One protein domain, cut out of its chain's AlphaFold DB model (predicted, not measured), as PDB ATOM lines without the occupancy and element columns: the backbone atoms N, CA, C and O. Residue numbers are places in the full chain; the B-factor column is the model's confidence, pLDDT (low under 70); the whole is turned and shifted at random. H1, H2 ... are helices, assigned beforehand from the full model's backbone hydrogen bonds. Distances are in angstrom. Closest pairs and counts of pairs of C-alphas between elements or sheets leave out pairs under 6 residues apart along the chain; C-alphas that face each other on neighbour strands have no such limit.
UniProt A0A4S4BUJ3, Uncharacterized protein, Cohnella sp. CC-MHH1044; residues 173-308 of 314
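Overview. This is residues 173 to 308 of the 314 residues of an uncharacterized protein of Cohnella sp. CC-MHH1044 (UniProt A0A4S4BUJ3). Two long helices, H4 and H9, run side by side in opposite directions, slanted to each other, and make the long axis of an elongated body. Short helices gather at its two ends: H1, H2 and H3 where H4 begins and H9 ends, and H5, H6, H7 and H8 where H4 ends and H9 begins. The printed part has 136 residues with nine named helices, H1 to H9 in order along the chain, and no named strand; the class is all helix. It is only just compact, close to loose, with a radius of gyration of the C-alphas of 16.8 A, and it spans 49 by 32 by 19 A.

Arrangement. H4, residues 209 to 229, and H9, residues 287 to 307, are the hubs, each touching four other helices. They touch at a steep tilt of 38 degrees, opposite ways, the closest C-alphas being those of Val 213 and Ser 303, 5.7 A apart. The helix packing is mostly crossed, with no shallow tilt among the 8 touching pairs that have a tilt, pairs touching only at the corner or at their ends left out. H3, residues 198 to 203, forms a helical hairpin with H4, C-alphas 199 and 209 being closest at 4.9 A, and touches H9 with residues 305 to 307 of H9 alone, closest at Ile 198 and Val 306, C-alphas 4.9 A apart. H1, residues 173 to 180, touches residues 212 to 220 of H4, closest at C-alphas 173 and 216, 5.0 A. H2, residues 185 to 193, touches H1, about perpendicular at 77 degrees, closest at C-alphas 178 and 185, 5.4 A. At the other end H6, residues 251 to 258, touches residues 290 to 297 of H9, closest at C-alphas 251 and 294, 6.0 A. H7, residues 263 to 271, touches H6, closest at C-alphas 253 and 263, 5.0 A. H8, residues 276 to 282, touches residues 228 to 229 of H4, closest at C-alphas 228 and 276, 5.0 A, and only just touches H9, only at the corner, with 3 pairs of C-alphas within 8 A. H5, residues 241 to 248, touches no helix but is near H4. Every O i to N i+4 pair is within hydrogen-bond range in H1, H2, H3, H5, H6, H7 and H8, and 16 of 17 are in H4 and in H9.

Along the chain. H4 is 31.0 A from first to last C-alpha, from (21.923, -49.685, 29.043) to (32.168, -49.390, -0.176), and H9 is 30.1 A. H1 begins at C-alpha 173, (26.750, -42.816, 17.468), and H9 ends at C-alpha 307, (29.554, -47.411, 30.725).

Size, cuts and confidence. The C-alphas farthest apart, those of Glu 204 and Glu 282, are 49.0 A apart. The printed part has no cut. The link from H4 to H5, 11 residues, is long; the other links are tight. The mean pLDDT of the printed part is 85.7, and it is under 70 at residues 180, 182 and 234 to 239.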
ATOM      1  N   ARG A 173      26.808 -42.168  16.145       86.81
ATOM      2  CA  ARG A 173      26.750 -42.816  17.468       86.81
ATOM      3  C   ARG A 173      26.017 -41.961  18.507       86.81
ATOM      4  O   ARG A 173      25.083 -42.420  19.160       86.81
ATOM      5  N   LEU A 174      26.424 -40.702  18.657       84.50
ATOM      6  CA  LEU A 174      25.860 -39.794  19.656       84.50
ATOM      7  C   LEU A 174      24.430 -39.358  19.318       84.50
ATOM      8  O   LEU A 174      23.611 -39.230  20.222       84.50
ATOM      9  N   ASN A 175      24.110 -39.184  18.034       75.56
ATOM     10  CA  ASN A 175      22.750 -38.916  17.570       75.56
ATOM     11  C   ASN A 175      21.826 -40.074  17.951       75.56
ATOM     12  O   ASN A 175      20.743 -39.838  18.482       75.56
ATOM     13  N   GLN A 176      22.281 -41.315  17.756       80.00
ATOM     14  CA  GLN A 176      21.512 -42.492  18.139       80.00
ATOM     15  C   GLN A 176      21.358 -42.615  19.660       80.00
ATOM     16  O   GLN A 176      20.263 -42.889  20.147       80.00
ATOM     17  N   ALA A 177      22.416 -42.353  20.431       78.06
ATOM     18  CA  ALA A 177      22.330 -42.339  21.889       78.06
ATOM     19  C   ALA A 177      21.360 -41.260  22.395       78.06
ATOM     20  O   ALA A 177      20.513 -41.540  23.238       78.06
ATOM     21  N   ALA A 178      21.447 -40.041  21.861       78.69
ATOM     22  CA  ALA A 178      20.554 -38.939  22.205       78.69
ATOM     23  C   ALA A 178      19.094 -39.274  21.880       78.69
ATOM     24  O   ALA A 178      18.219 -39.072  22.723       78.69
ATOM     25  N   TYR A 179      18.848 -39.875  20.712       72.62
ATOM     26  CA  TYR A 179      17.534 -40.368  20.308       72.62
ATOM     27  C   TYR A 179      16.969 -41.390  21.300       72.62
ATOM     28  O   TYR A 179      15.864 -41.198  21.806       72.62
ATOM     29  N   LEU A 180      17.739 -42.431  21.636       67.00
ATOM     30  CA  LEU A 180      17.304 -43.472  22.573       67.00
ATOM     31  C   LEU A 180      17.029 -42.899  23.964       67.00
ATOM     32  O   LEU A 180      16.067 -43.294  24.609       67.00
ATOM     33  N   LEU A 181      17.834 -41.931  24.404       76.44
ATOM     34  CA  LEU A 181      17.673 -41.247  25.686       76.44
ATOM     35  C   LEU A 181      16.578 -40.166  25.680       76.44
ATOM     36  O   LEU A 181      16.350 -39.539  26.715       76.44
ATOM     37  N   GLY A 182      15.930 -39.872  24.550       68.75
ATOM     38  CA  GLY A 182      14.998 -38.742  24.460       68.75
ATOM     39  C   GLY A 182      15.641 -37.410  24.877       68.75
ATOM     40  O   GLY A 182      15.007 -36.584  25.534       68.75
ATOM     41  N   LEU A 183      16.926 -37.231  24.560       76.44
ATOM     42  CA  LEU A 183      17.724 -36.042  24.851       76.44
ATOM     43  C   LEU A 183      18.183 -35.369  23.556       76.44
ATOM     44  O   LEU A 183      18.233 -35.987  22.496       76.44
ATOM     45  N   SER A 184      18.576 -34.097  23.639       80.06
ATOM     46  CA  SER A 184      19.351 -33.478  22.562       80.06
ATOM     47  C   SER A 184      20.811 -33.938  22.634       80.06
ATOM     48  O   SER A 184      21.310 -34.253  23.715       80.06
ATOM     49  N   LYS A 185      21.523 -33.921  21.499       80.69
ATOM     50  CA  LYS A 185      22.971 -34.195  21.446       80.69
ATOM     51  C   LYS A 185      23.740 -33.363  22.486       80.69
ATOM     52  O   LYS A 185      24.461 -33.923  23.301       80.69
ATOM     53  N   SER A 186      23.494 -32.051  22.506       81.06
ATOM     54  CA  SER A 186      24.145 -31.121  23.438       81.06
ATOM     55  C   SER A 186      23.829 -31.423  24.906       81.06
ATOM     56  O   SER A 186      24.683 -31.227  25.765       81.06
ATOM     57  N   GLU A 187      22.634 -31.937  25.215       80.56
ATOM     58  CA  GLU A 187      22.300 -32.344  26.582       80.56
ATOM     59  C   GLU A 187      23.030 -33.631  26.978       80.56
ATOM     60  O   GLU A 187      23.526 -33.720  28.098       80.56
ATOM     61  N   VAL A 188      23.158 -34.606  26.069       83.12
ATOM     62  CA  VAL A 188      23.985 -35.797  26.322       83.12
ATOM     63  C   VAL A 188      25.436 -35.384  26.568       83.12
ATOM     64  O   VAL A 188      26.002 -35.787  27.581       83.12
ATOM     65  N   GLU A 189      26.005 -34.534  25.710       86.44
ATOM     66  CA  GLU A 189      27.376 -34.018  25.849       86.44
ATOM     67  C   GLU A 189      27.576 -33.333  27.195       86.44
ATOM     68  O   GLU A 189      28.413 -33.765  27.983       86.44
ATOM     69  N   LYS A 190      26.731 -32.355  27.524       88.94
ATOM     70  CA  LYS A 190      26.803 -31.615  28.786       88.94
ATOM     71  C   LYS A 190      26.701 -32.525  30.011       88.94
ATOM     72  O   LYS A 190      27.402 -32.319  30.999       88.94
ATOM     73  N   GLN A 191      25.827 -33.530  29.978       87.31
ATOM     74  CA  GLN A 191      25.691 -34.481  31.082       87.31
ATOM     75  C   GLN A 191      26.910 -35.410  31.186       87.31
ATOM     76  O   GLN A 191      27.337 -35.726  32.299       87.31
ATOM     77  N   THR A 192      27.497 -35.814  30.055       87.81
ATOM     78  CA  THR A 192      28.752 -36.582  30.044       87.81
ATOM     79  C   THR A 192      29.942 -35.747  30.516       87.81
ATOM     80  O   THR A 192      30.704 -36.210  31.357       87.81
ATOM     81  N   GLU A 193      30.050 -34.479  30.115       88.06
ATOM     82  CA  GLU A 193      31.047 -33.525  30.624       88.06
ATOM     83  C   GLU A 193      30.895 -33.283  32.132       88.06
ATOM     84  O   GLU A 193      31.882 -33.132  32.849       88.06
ATOM     85  N   ALA A 194      29.657 -33.317  32.639       89.94
ATOM     86  CA  ALA A 194      29.360 -33.285  34.070       89.94
ATOM     87  C   ALA A 194      29.705 -34.601  34.804       89.94
ATOM     88  O   ALA A 194      29.465 -34.716  36.008       89.94
ATOM     89  N   GLY A 195      30.269 -35.593  34.107       91.69
ATOM     90  CA  GLY A 195      30.771 -36.848  34.664       91.69
ATOM     91  C   GLY A 195      29.767 -38.001  34.678       91.69
ATOM     92  O   GLY A 195      30.111 -39.090  35.146       91.69
ATOM     93  N   LYS A 196      28.543 -37.821  34.162       93.94
ATOM     94  CA  LYS A 196      27.603 -38.943  34.033       93.94
ATOM     95  C   LYS A 196      28.031 -39.874  32.903       93.94
ATOM     96  O   LYS A 196      28.592 -39.441  31.901       93.94
ATOM     97  N   SER A 197      27.754 -41.166  33.044       95.56
ATOM     98  CA  SER A 197      27.842 -42.092  31.913       95.56
ATOM     99  C   SER A 197      26.530 -42.126  31.131       95.56
ATOM    100  O   SER A 197      25.451 -41.870  31.671       95.56
ATOM    101  N   ILE A 198      26.598 -42.508  29.859       92.12
ATOM    102  CA  ILE A 198      25.404 -42.705  29.023       92.12
ATOM    103  C   ILE A 198      24.519 -43.814  29.613       92.12
ATOM    104  O   ILE A 198      23.297 -43.691  29.619       92.12
ATOM    105  N   ALA A 199      25.116 -44.852  30.208       92.31
ATOM    106  CA  ALA A 199      24.382 -45.885  30.937       92.31
ATOM    107  C   ALA A 199      23.637 -45.333  32.167       92.31
ATOM    108  O   ALA A 199      22.530 -45.778  32.465       92.31
ATOM    109  N   GLN A 200      24.213 -44.367  32.890       92.69
ATOM    110  CA  GLN A 200      23.513 -43.688  33.986       92.69
ATOM    111  C   GLN A 200      22.347 -42.850  33.455       92.69
ATOM    112  O   GLN A 200      21.248 -42.938  33.998       92.69
ATOM    113  N   LEU A 201      22.555 -42.114  32.358       86.88
ATOM    114  CA  LEU A 201      21.487 -41.357  31.700       86.88
ATOM    115  C   LEU A 201      20.339 -42.257  31.228       86.88
ATOM    116  O   LEU A 201      19.181 -41.858  31.352       86.88
ATOM    117  N   ALA A 202      20.650 -43.457  30.730       84.69
ATOM    118  CA  ALA A 202      19.667 -44.465  30.338       84.69
ATOM    119  C   ALA A 202      18.848 -44.944  31.542       84.69
ATOM    120  O   ALA A 202      17.618 -44.888  31.523       84.69
ATOM    121  N   LYS A 203      19.526 -45.310  32.636       89.69
ATOM    122  CA  LYS A 203      18.881 -45.758  33.880       89.69
ATOM    123  C   LYS A 203      17.960 -44.700  34.483       89.69
ATOM    124  O   LYS A 203      16.860 -45.036  34.905       89.69
ATOM    125  N   GLU A 204      18.363 -43.428  34.472       87.38
ATOM    126  CA  GLU A 204      17.528 -42.298  34.925       87.38
ATOM    127  C   GLU A 204      16.211 -42.167  34.140       87.38
ATOM    128  O   GLU A 204      15.258 -41.563  34.626       87.38
ATOM    129  N   ARG A 205      16.151 -42.742  32.936       84.19
ATOM    130  CA  ARG A 205      14.997 -42.714  32.027       84.19
ATOM    131  C   ARG A 205      14.257 -44.046  31.954       84.19
ATOM    132  O   ARG A 205      13.350 -44.186  31.142       84.19
ATOM    133  N   GLY A 206      14.647 -45.025  32.772       74.12
ATOM    134  CA  GLY A 206      14.079 -46.373  32.724       74.12
ATOM    135  C   GLY A 206      14.444 -47.150  31.454       74.12
ATOM    136  O   GLY A 206      13.728 -48.075  31.085       74.12
ATOM    137  N   ILE A 207      15.535 -46.778  30.781       74.19
ATOM    138  CA  ILE A 207      16.040 -47.455  29.583       74.19
ATOM    139  C   ILE A 207      17.179 -48.390  29.991       74.19
ATOM    140  O   ILE A 207      18.090 -47.997  30.726       74.19
ATOM    141  N   ASP A 208      17.147 -49.625  29.495       81.56
ATOM    142  CA  ASP A 208      18.242 -50.571  29.683       81.56
ATOM    143  C   ASP A 208      19.512 -50.097  28.951       81.56
ATOM    144  O   ASP A 208      19.480 -49.690  27.788       81.56
ATOM    145  N   SER A 209      20.659 -50.146  29.629       82.44
ATOM    146  CA  SER A 209      21.923 -49.685  29.043       82.44
ATOM    147  C   SER A 209      22.380 -50.542  27.861       82.44
ATOM    148  O   SER A 209      23.034 -50.015  26.965       82.44
ATOM    149  N   GLY A 210      22.028 -51.831  27.835       73.06
ATOM    150  CA  GLY A 210      22.278 -52.724  26.706       73.06
ATOM    151  C   GLY A 210      21.535 -52.274  25.451       73.06
ATOM    152  O   GLY A 210      22.142 -52.228  24.387       73.06
ATOM    153  N   LYS A 211      20.288 -51.800  25.578       74.19
ATOM    154  CA  LYS A 211      19.538 -51.213  24.447       74.19
ATOM    155  C   LYS A 211      20.225 -49.984  23.859       74.19
ATOM    156  O   LYS A 211      20.290 -49.829  22.641       74.19
ATOM    157  N   VAL A 212      20.790 -49.126  24.713       80.44
ATOM    158  CA  VAL A 212      21.561 -47.962  24.245       80.44
ATOM    159  C   VAL A 212      22.827 -48.398  23.517       80.44
ATOM    160  O   VAL A 212      23.115 -47.885  22.439       80.44
ATOM    161  N   VAL A 213      23.560 -49.369  24.065       82.81
ATOM    162  CA  VAL A 213      24.745 -49.928  23.401       82.81
ATOM    163  C   VAL A 213      24.377 -50.516  22.037       82.81
ATOM    164  O   VAL A 213      24.984 -50.126  21.044       82.81
ATOM    165  N   ASN A 214      23.373 -51.393  21.971       76.06
ATOM    166  CA  ASN A 214      22.972 -52.077  20.741       76.06
ATOM    167  C   ASN A 214      22.535 -51.086  19.660       76.06
ATOM    168  O   ASN A 214      23.014 -51.161  18.531       76.06
ATOM    169  N   GLY A 215      21.704 -50.098  20.009       74.00
ATOM    170  CA  GLY A 215      21.279 -49.086  19.047       74.00
ATOM    171  C   GLY A 215      22.447 -48.242  18.529       74.00
ATOM    172  O   GLY A 215      22.561 -48.011  17.328       74.00
ATOM    173  N   VAL A 216      23.370 -47.826  19.401       83.25
ATOM    174  CA  VAL A 216      24.562 -47.066  18.983       83.25
ATOM    175  C   VAL A 216      25.488 -47.911  18.096       83.25
ATOM    176  O   VAL A 216      26.031 -47.401  17.117       83.25
ATOM    177  N   VAL A 217      25.636 -49.205  18.390       82.88
ATOM    178  CA  VAL A 217      26.406 -50.154  17.565       82.88
ATOM    179  C   VAL A 217      25.732 -50.399  16.220       82.88
ATOM    180  O   VAL A 217      26.414 -50.559  15.209       82.88
ATOM    181  N   TYR A 218      24.406 -50.366  16.170       72.81
ATOM    182  CA  TYR A 218      23.666 -50.451  14.921       72.81
ATOM    183  C   TYR A 218      23.929 -49.234  14.019       72.81
ATOM    184  O   TYR A 218      24.301 -49.391  12.854       72.81
ATOM    185  N   ALA A 219      23.849 -48.017  14.568       74.25
ATOM    186  CA  ALA A 219      24.224 -46.806  13.833       74.25
ATOM    187  C   ALA A 219      25.677 -46.883  13.327       74.25
ATOM    188  O   ALA A 219      25.979 -46.482  12.201       74.25
ATOM    189  N   GLU A 220      26.573 -47.453  14.136       84.56
ATOM    190  CA  GLU A 220      27.962 -47.702  13.758       84.56
ATOM    191  C   GLU A 220      28.103 -48.712  12.612       84.56
ATOM    192  O   GLU A 220      28.866 -48.477  11.678       84.56
ATOM    193  N   LYS A 221      27.354 -49.822  12.650       83.56
ATOM    194  CA  LYS A 221      27.328 -50.853  11.600       83.56
ATOM    195  C   LYS A 221      26.988 -50.243  10.243       83.56
ATOM    196  O   LYS A 221      27.669 -50.550   9.261       83.56
ATOM    197  N   LEU A 222      25.984 -49.365  10.188       74.62
ATOM    198  CA  LEU A 222      25.584 -48.672   8.958       74.62
ATOM    199  C   LEU A 222      26.705 -47.786   8.417       74.62
ATOM    200  O   LEU A 222      27.052 -47.869   7.236       74.62
ATOM    201  N   TRP A 223      27.313 -46.985   9.292       83.00
ATOM    202  CA  TRP A 223      28.433 -46.132   8.915       83.00
ATOM    203  C   TRP A 223      29.627 -46.958   8.420       83.00
ATOM    204  O   TRP A 223      30.149 -46.687   7.338       83.00
ATOM    205  N   ILE A 224      30.007 -48.029   9.130       87.19
ATOM    206  CA  ILE A 224      31.071 -48.954   8.714       87.19
ATOM    207  C   ILE A 224      30.775 -49.503   7.316       87.19
ATOM    208  O   ILE A 224      31.632 -49.418   6.436       87.19
ATOM    209  N   ALA A 225      29.575 -50.048   7.092       82.00
ATOM    210  CA  ALA A 225      29.195 -50.647   5.814       82.00
ATOM    211  C   ALA A 225      29.300 -49.650   4.649       82.00
ATOM    212  O   ALA A 225      29.721 -50.021   3.549       82.00
ATOM    213  N   GLU A 226      28.970 -48.381   4.897       80.00
ATOM    214  CA  GLU A 226      29.150 -47.300   3.936       80.00
ATOM    215  C   GLU A 226      30.642 -47.037   3.654       80.00
ATOM    216  O   GLU A 226      31.050 -46.957   2.491       80.00
ATOM    217  N   GLN A 227      31.480 -46.974   4.696       86.69
ATOM    218  CA  GLN A 227      32.924 -46.753   4.553       86.69
ATOM    219  C   GLN A 227      33.627 -47.882   3.783       86.69
ATOM    220  O   GLN A 227      34.542 -47.610   3.008       86.69
ATOM    221  N   LEU A 228      33.189 -49.139   3.925       88.50
ATOM    222  CA  LEU A 228      33.794 -50.277   3.212       88.50
ATOM    223  C   LEU A 228      33.589 -50.229   1.689       88.50
ATOM    224  O   LEU A 228      34.384 -50.808   0.936       88.50
ATOM    225  N   LYS A 229      32.533 -49.545   1.240       87.38
ATOM    226  CA  LYS A 229      32.168 -49.390  -0.176       87.38
ATOM    227  C   LYS A 229      32.751 -48.121  -0.803       87.38
ATOM    228  O   LYS A 229      32.771 -48.001  -2.027       87.38
ATOM    229  N   LYS A 230      33.235 -47.178   0.009       83.06
ATOM    230  CA  LYS A 230      33.784 -45.898  -0.453       83.06
ATOM    231  C   LYS A 230      35.276 -46.018  -0.794       83.06
ATOM    232  O   LYS A 230      36.050 -46.520   0.022       83.06
ATOM    233  N   PRO A 231      35.726 -45.525  -1.962       81.12
ATOM    234  CA  PRO A 231      37.151 -45.404  -2.242       81.12
ATOM    235  C   PRO A 231      37.744 -44.244  -1.429       81.12
ATOM    236  O   PRO A 231      37.113 -43.200  -1.262       81.12
ATOM    237  N   TRP A 232      38.978 -44.386  -0.937       85.12
ATOM    238  CA  TRP A 232      39.665 -43.306  -0.210       85.12
ATOM    239  C   TRP A 232      40.392 -42.365  -1.177       85.12
ATOM    240  O   TRP A 232      41.590 -42.112  -1.054       85.12
ATOM    241  N   THR A 233      39.666 -41.866  -2.174       74.12
ATOM    242  CA  THR A 233      40.201 -40.976  -3.211       74.12
ATOM    243  C   THR A 233      39.960 -39.516  -2.848       74.12
ATOM    244  O   THR A 233      38.840 -39.138  -2.514       74.12
ATOM    245  N   GLY A 234      40.993 -38.683  -2.954       62.66
ATOM    246  CA  GLY A 234      40.917 -37.238  -2.744       62.66
ATOM    247  C   GLY A 234      42.233 -36.564  -3.135       62.66
ATOM    248  O   GLY A 234      43.302 -37.146  -2.978       62.66
ATOM    249  N   THR A 235      42.160 -35.350  -3.679       48.28
ATOM    250  CA  THR A 235      43.319 -34.550  -4.124       48.28
ATOM    251  C   THR A 235      43.992 -33.757  -2.999       48.28
ATOM    252  O   THR A 235      45.026 -33.134  -3.227       48.28
ATOM    253  N   SER A 236      43.434 -33.774  -1.784       50.50
ATOM    254  CA  SER A 236      44.051 -33.152  -0.611       50.50
ATOM    255  C   SER A 236      45.042 -34.115   0.038       50.50
ATOM    256  O   SER A 236      44.745 -35.294   0.216       50.50
ATOM    257  N   ALA A 237      46.209 -33.609   0.439       45.25
ATOM    258  CA  ALA A 237      47.226 -34.363   1.174       45.25
ATOM    259  C   ALA A 237      46.731 -34.924   2.532       45.25
ATOM    260  O   ALA A 237      47.430 -35.727   3.152       45.25
ATOM    261  N   SER A 238      45.535 -34.526   2.980       50.50
ATOM    262  CA  SER A 238      44.922 -34.914   4.250       50.50
ATOM    263  C   SER A 238      43.796 -35.936   4.056       50.50
ATOM    264  O   SER A 238      42.945 -35.772   3.182       50.50
ATOM    265  N   THR A 239      43.756 -36.965   4.911       62.69
ATOM    266  CA  THR A 239      42.603 -37.873   5.048       62.69
ATOM    267  C   THR A 239      41.346 -37.090   5.439       62.69
ATOM    268  O   THR A 239      41.441 -36.158   6.238       62.69
ATOM    269  N   SER A 240      40.175 -37.451   4.898       77.38
ATOM    270  CA  SER A 240      38.907 -36.848   5.339       77.38
ATOM    271  C   SER A 240      38.624 -37.184   6.809       77.38
ATOM    272  O   SER A 240      39.146 -38.170   7.329       77.38
ATOM    273  N   GLU A 241      37.778 -36.393   7.474       79.50
ATOM    274  CA  GLU A 241      37.385 -36.622   8.874       79.50
ATOM    275  C   GLU A 241      36.887 -38.061   9.093       79.50
ATOM    276  O   GLU A 241      37.359 -38.745   9.989       79.50
ATOM    277  N   GLN A 242      36.055 -38.574   8.180       78.62
ATOM    278  CA  GLN A 242      35.550 -39.954   8.199       78.62
ATOM    279  C   GLN A 242      36.659 -41.009   8.059       78.62
ATOM    280  O   GLN A 242      36.626 -42.043   8.718       78.62
ATOM    281  N   GLN A 243      37.665 -40.763   7.212       86.44
ATOM    282  CA  GLN A 243      38.813 -41.669   7.071       86.44
ATOM    283  C   GLN A 243      39.666 -41.675   8.338       86.44
ATOM    284  O   GLN A 243      40.214 -42.711   8.712       86.44
ATOM    285  N   GLN A 244      39.794 -40.515   8.984       86.69
ATOM    286  CA  GLN A 244      40.519 -40.388  10.235       86.69
ATOM    287  C   GLN A 244      39.754 -41.065  11.378       86.69
ATOM    288  O   GLN A 244      40.336 -41.898  12.059       86.69
ATOM    289  N   GLU A 245      38.442 -40.858  11.483       86.31
ATOM    290  CA  GLU A 245      37.574 -41.564  12.430       86.31
ATOM    291  C   GLU A 245      37.629 -43.089  12.238       86.31
ATOM    292  O   GLU A 245      37.717 -43.844  13.208       86.31
ATOM    293  N   PHE A 246      37.649 -43.567  10.990       90.75
ATOM    294  CA  PHE A 246      37.756 -44.999  10.692       90.75
ATOM    295  C   PHE A 246      39.085 -45.591  11.182       90.75
ATOM    296  O   PHE A 246      39.152 -46.747  11.608       90.75
ATOM    297  N   LYS A 247      40.156 -44.793  11.142       91.00
ATOM    298  CA  LYS A 247      41.472 -45.170  11.668       91.00
ATOM    299  C   LYS A 247      41.516 -45.104  13.189       91.00
ATOM    300  O   LYS A 247      41.971 -46.061  13.806       91.00
ATOM    301  N   ASP A 248      41.011 -44.028  13.780       90.19
ATOM    302  CA  ASP A 248      41.053 -43.785  15.226       90.19
ATOM    303  C   ASP A 248      40.193 -44.792  16.002       90.19
ATOM    304  O   ASP A 248      40.525 -45.188  17.123       90.19
ATOM    305  N   ASN A 249      39.144 -45.316  15.362       90.88
ATOM    306  CA  ASN A 249      38.364 -46.433  15.886       90.88
ATOM    307  C   ASN A 249      39.003 -47.817  15.675       90.88
ATOM    308  O   ASN A 249      38.471 -48.824  16.143       90.88
ATOM    309  N   GLY A 250      40.163 -47.892  15.018       94.69
ATOM    310  CA  GLY A 250      40.905 -49.132  14.784       94.69
ATOM    311  C   GLY A 250      40.335 -50.010  13.667       94.69
ATOM    312  O   GLY A 250      40.823 -51.124  13.448       94.69
ATOM    313  N   TYR A 251      39.332 -49.531  12.924       95.62
ATOM    314  CA  TYR A 251      38.692 -50.322  11.875       95.62
ATOM    315  C   TYR A 251      39.626 -50.597  10.707       95.62
ATOM    316  O   TYR A 251      39.586 -51.691  10.148       95.62
ATOM    317  N   LEU A 252      40.522 -49.662  10.369       95.81
ATOM    318  CA  LEU A 252      41.508 -49.893   9.312       95.81
ATOM    319  C   LEU A 252      42.440 -51.063   9.656       95.81
ATOM    320  O   LEU A 252      42.627 -51.964   8.837       95.81
ATOM    321  N   ALA A 253      42.975 -51.088  10.879       97.44
ATOM    322  CA  ALA A 253      43.837 -52.165  11.352       97.44
ATOM    323  C   ALA A 253      43.094 -53.511  11.389       97.44
ATOM    324  O   ALA A 253      43.612 -54.530  10.921       97.44
ATOM    325  N   LYS A 254      41.848 -53.519  11.885       97.88
ATOM    326  CA  LYS A 254      41.017 -54.728  11.945       97.88
ATOM    327  C   LYS A 254      40.647 -55.245  10.552       97.88
ATOM    328  O   LYS A 254      40.781 -56.442  10.305       97.88
ATOM    329  N   ALA A 255      40.249 -54.369   9.629       96.94
ATOM    330  CA  ALA A 255      39.949 -54.729   8.244       96.94
ATOM    331  C   ALA A 255      41.189 -55.282   7.527       96.94
ATOM    332  O   ALA A 255      41.097 -56.291   6.831       96.94
ATOM    333  N   ALA A 256      42.361 -54.671   7.739       97.62
ATOM    334  CA  ALA A 256      43.618 -55.156   7.178       97.62
ATOM    335  C   ALA A 256      43.936 -56.572   7.672       97.62
ATOM    336  O   ALA A 256      44.185 -57.459   6.858       97.62
ATOM    337  N   SER A 257      43.824 -56.807   8.983       97.88
ATOM    338  CA  SER A 257      44.015 -58.131   9.577       97.88
ATOM    339  C   SER A 257      43.066 -59.181   8.986       97.88
ATOM    340  O   SER A 257      43.526 -60.260   8.615       97.88
ATOM    341  N   LEU A 258      41.776 -58.860   8.826       96.50
ATOM    342  CA  LEU A 258      40.783 -59.769   8.234       96.50
ATOM    343  C   LEU A 258      41.069 -60.072   6.757       96.50
ATOM    344  O   LEU A 258      40.811 -61.181   6.302       96.50
ATOM    345  N   LEU A 259      41.649 -59.120   6.025       96.75
ATOM    346  CA  LEU A 259      42.092 -59.289   4.640       96.75
ATOM    347  C   LEU A 259      43.477 -59.955   4.516       96.75
ATOM    348  O   LEU A 259      43.970 -60.125   3.402       96.75
ATOM    349  N   GLY A 260      44.157 -60.290   5.613       96.56
ATOM    350  CA  GLY A 260      45.540 -60.781   5.548       96.56
ATOM    351  C   GLY A 260      46.507 -59.753   4.945       96.56
ATOM    352  O   GLY A 260      47.410 -60.102   4.185       96.56
ATOM    353  N   LEU A 261      46.281 -58.473   5.234       96.69
ATOM    354  CA  LEU A 261      47.106 -57.333   4.847       96.69
ATOM    355  C   LEU A 261      47.659 -56.637   6.093       96.69
ATOM    356  O   LEU A 261      47.085 -56.715   7.178       96.69
ATOM    357  N   THR A 262      48.744 -55.884   5.931       97.50
ATOM    358  CA  THR A 262      49.125 -54.883   6.934       97.50
ATOM    359  C   THR A 262      48.264 -53.633   6.789       97.50
ATOM    360  O   THR A 262      47.766 -53.328   5.702       97.50
ATOM    361  N   GLU A 263      48.112 -52.868   7.872       95.31
ATOM    362  CA  GLU A 263      47.375 -51.599   7.849       95.31
ATOM    363  C   GLU A 263      47.918 -50.653   6.765       95.31
ATOM    364  O   GLU A 263      47.154 -50.100   5.975       95.31
ATOM    365  N   THR A 264      49.246 -50.560   6.638       94.50
ATOM    366  CA  THR A 264      49.924 -49.767   5.602       94.50
ATOM    367  C   THR A 264      49.593 -50.243   4.187       94.50
ATOM    368  O   THR A 264      49.367 -49.419   3.300       94.50
ATOM    369  N   GLN A 265      49.548 -51.560   3.956       95.94
ATOM    370  CA  GLN A 265      49.195 -52.121   2.648       95.94
ATOM    371  C   GLN A 265      47.740 -51.826   2.284       95.94
ATOM    372  O   GLN A 265      47.470 -51.425   1.151       95.94
ATOM    373  N   LEU A 266      46.815 -51.998   3.233       95.38
ATOM    374  CA  LEU A 266      45.411 -51.667   3.015       95.38
ATOM    375  C   LEU A 266      45.253 -50.169   2.730       95.38
ATOM    376  O   LEU A 266      44.685 -49.807   1.702       95.38
ATOM    377  N   ALA A 267      45.841 -49.304   3.561       91.50
ATOM    378  CA  ALA A 267      45.805 -47.853   3.383       91.50
ATOM    379  C   ALA A 267      46.314 -47.415   2.002       91.50
ATOM    380  O   ALA A 267      45.706 -46.563   1.356       91.50
ATOM    381  N   ALA A 268      47.421 -48.003   1.533       91.38
ATOM    382  CA  ALA A 268      47.982 -47.702   0.221       91.38
ATOM    383  C   ALA A 268      47.019 -48.079  -0.916       91.38
ATOM    384  O   ALA A 268      46.840 -47.296  -1.848       91.38
ATOM    385  N   ARG A 269      46.359 -49.241  -0.829       92.44
ATOM    386  CA  ARG A 269      45.377 -49.666  -1.837       92.44
ATOM    387  C   ARG A 269      44.118 -48.806  -1.832       92.44
ATOM    388  O   ARG A 269      43.649 -48.440  -2.906       92.44
ATOM    389  N   LEU A 270      43.613 -48.435  -0.654       91.31
ATOM    390  CA  LEU A 270      42.453 -47.546  -0.550       91.31
ATOM    391  C   LEU A 270      42.752 -46.162  -1.148       91.31
ATOM    392  O   LEU A 270      41.940 -45.634  -1.905       91.31
ATOM    393  N   LYS A 271      43.950 -45.609  -0.894       87.62
ATOM    394  CA  LYS A 271      44.421 -44.349  -1.507       87.62
ATOM    395  C   LYS A 271      44.588 -44.439  -3.023       87.62
ATOM    396  O   LYS A 271      44.391 -43.450  -3.719       87.62
ATOM    397  N   ALA A 272      44.944 -45.618  -3.534       89.50
ATOM    398  CA  ALA A 272      45.006 -45.887  -4.969       89.50
ATOM    399  C   ALA A 272      43.614 -46.049  -5.617       89.50
ATOM    400  O   ALA A 272      43.531 -46.238  -6.828       89.50
ATOM    401  N   GLY A 273      42.532 -45.967  -4.833       89.31
ATOM    402  CA  GLY A 273      41.151 -46.011  -5.309       89.31
ATOM    403  C   GLY A 273      40.457 -47.361  -5.183       89.31
ATOM    404  O   GLY A 273      39.299 -47.469  -5.578       89.31
ATOM    405  N   ALA A 274      41.112 -48.375  -4.608       92.31
ATOM    406  CA  ALA A 274      40.438 -49.628  -4.284       92.31
ATOM    407  C   ALA A 274      39.434 -49.432  -3.136       92.31
ATOM    408  O   ALA A 274      39.614 -48.567  -2.276       92.31
ATOM    409  N   THR A 275      38.409 -50.279  -3.081       94.19
ATOM    410  CA  THR A 275      37.484 -50.364  -1.937       94.19
ATOM    411  C   THR A 275      37.761 -51.612  -1.106       94.19
ATOM    412  O   THR A 275      38.301 -52.599  -1.611       94.19
ATOM    413  N   VAL A 276      37.376 -51.609   0.176       94.00
ATOM    414  CA  VAL A 276      37.500 -52.817   1.012       94.00
ATOM    415  C   VAL A 276      36.679 -53.961   0.416       94.00
ATOM    416  O   VAL A 276      37.151 -55.093   0.384       94.00
ATOM    417  N   GLU A 277      35.502 -53.659  -0.138       92.56
ATOM    418  CA  GLU A 277      34.679 -54.631  -0.862       92.56
ATOM    419  C   GLU A 277      35.419 -55.289  -2.037       92.56
ATOM    420  O   GLU A 277      35.393 -56.513  -2.177       92.56
ATOM    421  N   GLN A 278      36.100 -54.507  -2.879       92.62
ATOM    422  CA  GLN A 278      36.882 -55.053  -3.994       92.62
ATOM    423  C   GLN A 278      38.021 -55.943  -3.487       92.62
ATOM    424  O   GLN A 278      38.202 -57.059  -3.973       92.62
ATOM    425  N   LEU A 279      38.745 -55.489  -2.461       94.56
ATOM    426  CA  LEU A 279      39.866 -56.228  -1.876       94.56
ATOM    427  C   LEU A 279      39.435 -57.525  -1.179       94.56
ATOM    428  O   LEU A 279      40.214 -58.482  -1.147       94.56
ATOM    429  N   ALA A 280      38.218 -57.559  -0.634       93.62
ATOM    430  CA  ALA A 280      37.595 -58.751  -0.072       93.62
ATOM    431  C   ALA A 280      37.270 -59.769  -1.172       93.62
ATOM    432  O   ALA A 280      37.681 -60.928  -1.077       93.62
ATOM    433  N   LYS A 281      36.642 -59.311  -2.266       93.19
ATOM    434  CA  LYS A 281      36.339 -60.134  -3.451       93.19
ATOM    435  C   LYS A 281      37.606 -60.736  -4.067       93.19
ATOM    436  O   LYS A 281      37.626 -61.931  -4.336       93.19
ATOM    437  N   GLU A 282      38.682 -59.954  -4.202       93.94
ATOM    438  CA  GLU A 282      39.997 -60.436  -4.672       93.94
ATOM    439  C   GLU A 282      40.554 -61.600  -3.837       93.94
ATOM    440  O   GLU A 282      41.309 -62.426  -4.342       93.94
ATOM    441  N   ARG A 283      40.210 -61.648  -2.548       93.69
ATOM    442  CA  ARG A 283      40.708 -62.639  -1.586       93.69
ATOM    443  C   ARG A 283      39.721 -63.768  -1.308       93.69
ATOM    444  O   ARG A 283      40.016 -64.622  -0.478       93.69
ATOM    445  N   GLY A 284      38.560 -63.772  -1.965       92.69
ATOM    446  CA  GLY A 284      37.493 -64.735  -1.691       92.69
ATOM    447  C   GLY A 284      36.907 -64.607  -0.281       92.69
ATOM    448  O   GLY A 284      36.423 -65.589   0.279       92.69
ATOM    449  N   ILE A 285      36.986 -63.417   0.317       92.56
ATOM    450  CA  ILE A 285      36.431 -63.124   1.639       92.56
ATOM    451  C   ILE A 285      35.083 -62.437   1.440       92.56
ATOM    452  O   ILE A 285      34.985 -61.441   0.725       92.56
ATOM    453  N   ASP A 286      34.046 -62.962   2.087       87.25
ATOM    454  CA  ASP A 286      32.737 -62.317   2.113       87.25
ATOM    455  C   ASP A 286      32.820 -60.990   2.885       87.25
ATOM    456  O   ASP A 286      33.363 -60.933   3.994       87.25
ATOM    457  N   LEU A 287      32.275 -59.925   2.296       84.44
ATOM    458  CA  LEU A 287      32.222 -58.605   2.915       84.44
ATOM    459  C   LEU A 287      31.497 -58.656   4.265       84.44
ATOM    460  O   LEU A 287      31.906 -57.952   5.187       84.44
ATOM    461  N   SER A 288      30.488 -59.523   4.408       77.50
ATOM    462  CA  SER A 288      29.755 -59.721   5.665       77.50
ATOM    463  C   SER A 288      30.690 -60.078   6.825       77.50
ATOM    464  O   SER A 288      30.597 -59.477   7.890       77.50
ATOM    465  N   LYS A 289      31.681 -60.951   6.605       87.75
ATOM    466  CA  LYS A 289      32.673 -61.342   7.626       87.75
ATOM    467  C   LYS A 289      33.556 -60.177   8.053       87.75
ATOM    468  O   LYS A 289      33.916 -60.074   9.227       87.75
ATOM    469  N   ILE A 290      33.910 -59.300   7.111       93.12
ATOM    470  CA  ILE A 290      34.674 -58.088   7.413       93.12
ATOM    471  C   ILE A 290      33.810 -57.149   8.248       93.12
ATOM    472  O   ILE A 290      34.237 -56.738   9.325       93.12
ATOM    473  N   THR A 291      32.581 -56.881   7.804       85.50
ATOM    474  CA  THR A 291      31.618 -56.043   8.527       85.50
ATOM    475  C   THR A 291      31.382 -56.562   9.944       85.50
ATOM    476  O   THR A 291      31.587 -55.809  10.889       85.50
ATOM    477  N   SER A 292      31.066 -57.846  10.137       81.00
ATOM    478  CA  SER A 292      30.864 -58.440  11.469       81.00
ATOM    479  C   SER A 292      32.102 -58.321  12.360       81.00
ATOM    480  O   SER A 292      31.988 -58.034  13.553       81.00
ATOM    481  N   GLY A 293      33.299 -58.494  11.793       91.94
ATOM    482  CA  GLY A 293      34.553 -58.334  12.528       91.94
ATOM    483  C   GLY A 293      34.812 -56.896  12.989       91.94
ATOM    484  O   GLY A 293      35.386 -56.701  14.062       91.94
ATOM    485  N   LEU A 294      34.381 -55.900  12.211       95.94
ATOM    486  CA  LEU A 294      34.448 -54.483  12.579       95.94
ATOM    487  C   LEU A 294      33.352 -54.095  13.577       95.94
ATOM    488  O   LEU A 294      33.645 -53.424  14.561       95.94
ATOM    489  N   VAL A 295      32.125 -54.582  13.381       89.75
ATOM    490  CA  VAL A 295      30.997 -54.371  14.302       89.75
ATOM    491  C   VAL A 295      31.285 -54.978  15.675       89.75
ATOM    492  O   VAL A 295      30.968 -54.373  16.690       89.75
ATOM    493  N   SER A 296      31.971 -56.120  15.741       89.19
ATOM    494  CA  SER A 296      32.402 -56.701  17.023       89.19
ATOM    495  C   SER A 296      33.378 -55.784  17.774       89.19
ATOM    496  O   SER A 296      33.274 -55.626  18.988       89.19
ATOM    497  N   LEU A 297      34.311 -55.145  17.055       94.88
ATOM    498  CA  LEU A 297      35.222 -54.155  17.641       94.88
ATOM    499  C   LEU A 297      34.462 -52.898  18.090       94.88
ATOM    500  O   LEU A 297      34.718 -52.372  19.174       94.88
ATOM    501  N   ALA A 298      33.509 -52.437  17.278       92.38
ATOM    502  CA  ALA A 298      32.621 -51.334  17.623       92.38
ATOM    503  C   ALA A 298      31.824 -51.623  18.902       92.38
ATOM    504  O   ALA A 298      31.813 -50.790  19.803       92.38
ATOM    505  N   GLN A 299      31.228 -52.814  19.019       87.50
ATOM    506  CA  GLN A 299      30.479 -53.256  20.197       87.50
ATOM    507  C   GLN A 299      31.316 -53.135  21.467       87.50
ATOM    508  O   GLN A 299      30.850 -52.558  22.448       87.50
ATOM    509  N   GLU A 300      32.552 -53.634  21.459       91.31
ATOM    510  CA  GLU A 300      33.445 -53.555  22.618       91.31
ATOM    511  C   GLU A 300      33.728 -52.096  23.010       91.31
ATOM    512  O   GLU A 300      33.589 -51.709  24.176       91.31
ATOM    513  N   ARG A 301      34.074 -51.262  22.022       93.25
ATOM    514  CA  ARG A 301      34.404 -49.846  22.233       93.25
ATOM    515  C   ARG A 301      33.207 -49.046  22.730       93.25
ATOM    516  O   ARG A 301      33.331 -48.319  23.714       93.25
ATOM    517  N   ILE A 302      32.056 -49.205  22.088       92.75
ATOM    518  CA  ILE A 302      30.818 -48.502  22.429       92.75
ATOM    519  C   ILE A 302      30.318 -48.959  23.795       92.75
ATOM    520  O   ILE A 302      29.998 -48.117  24.629       92.75
ATOM    521  N   SER A 303      30.340 -50.264  24.084       92.12
ATOM    522  CA  SER A 303      30.000 -50.782  25.416       92.12
ATOM    523  C   SER A 303      30.866 -50.132  26.490       92.12
ATOM    524  O   SER A 303      30.358 -49.685  27.520       92.12
ATOM    525  N   LYS A 304      32.177 -50.028  26.250       93.81
ATOM    526  CA  LYS A 304      33.096 -49.363  27.176       93.81
ATOM    527  C   LYS A 304      32.774 -47.876  27.323       93.81
ATOM    528  O   LYS A 304      32.686 -47.396  28.454       93.81
ATOM    529  N   ALA A 305      32.570 -47.159  26.220       92.12
ATOM    530  CA  ALA A 305      32.260 -45.730  26.223       92.12
ATOM    531  C   ALA A 305      30.956 -45.427  26.975       92.12
ATOM    532  O   ALA A 305      30.951 -44.602  27.885       92.12
ATOM    533  N   VAL A 306      29.882 -46.166  26.681       91.88
ATOM    534  CA  VAL A 306      28.560 -45.987  27.301       91.88
ATOM    535  C   VAL A 306      28.599 -46.182  28.819       91.88
ATOM    536  O   VAL A 306      27.891 -45.492  29.556       91.88
ATOM    537  N   ASN A 307      29.437 -47.100  29.302       92.25
ATOM    538  CA  ASN A 307      29.554 -47.411  30.725       92.25
ATOM    539  C   ASN A 307      30.587 -46.550  31.473       92.25
ATOM    540  O   ASN A 307      30.573 -46.522  32.704       92.25
ATOM    541  N   THR A 308      31.457 -45.831  30.763       93.38
ATOM    542  CA  THR A 308      32.495 -44.990  31.376       93.38
ATOM    543  C   THR A 308      31.907 -43.647  31.816       93.38
ATOM    544  O   THR A 308      31.161 -43.008  31.076       93.38
TER     545      THR A 308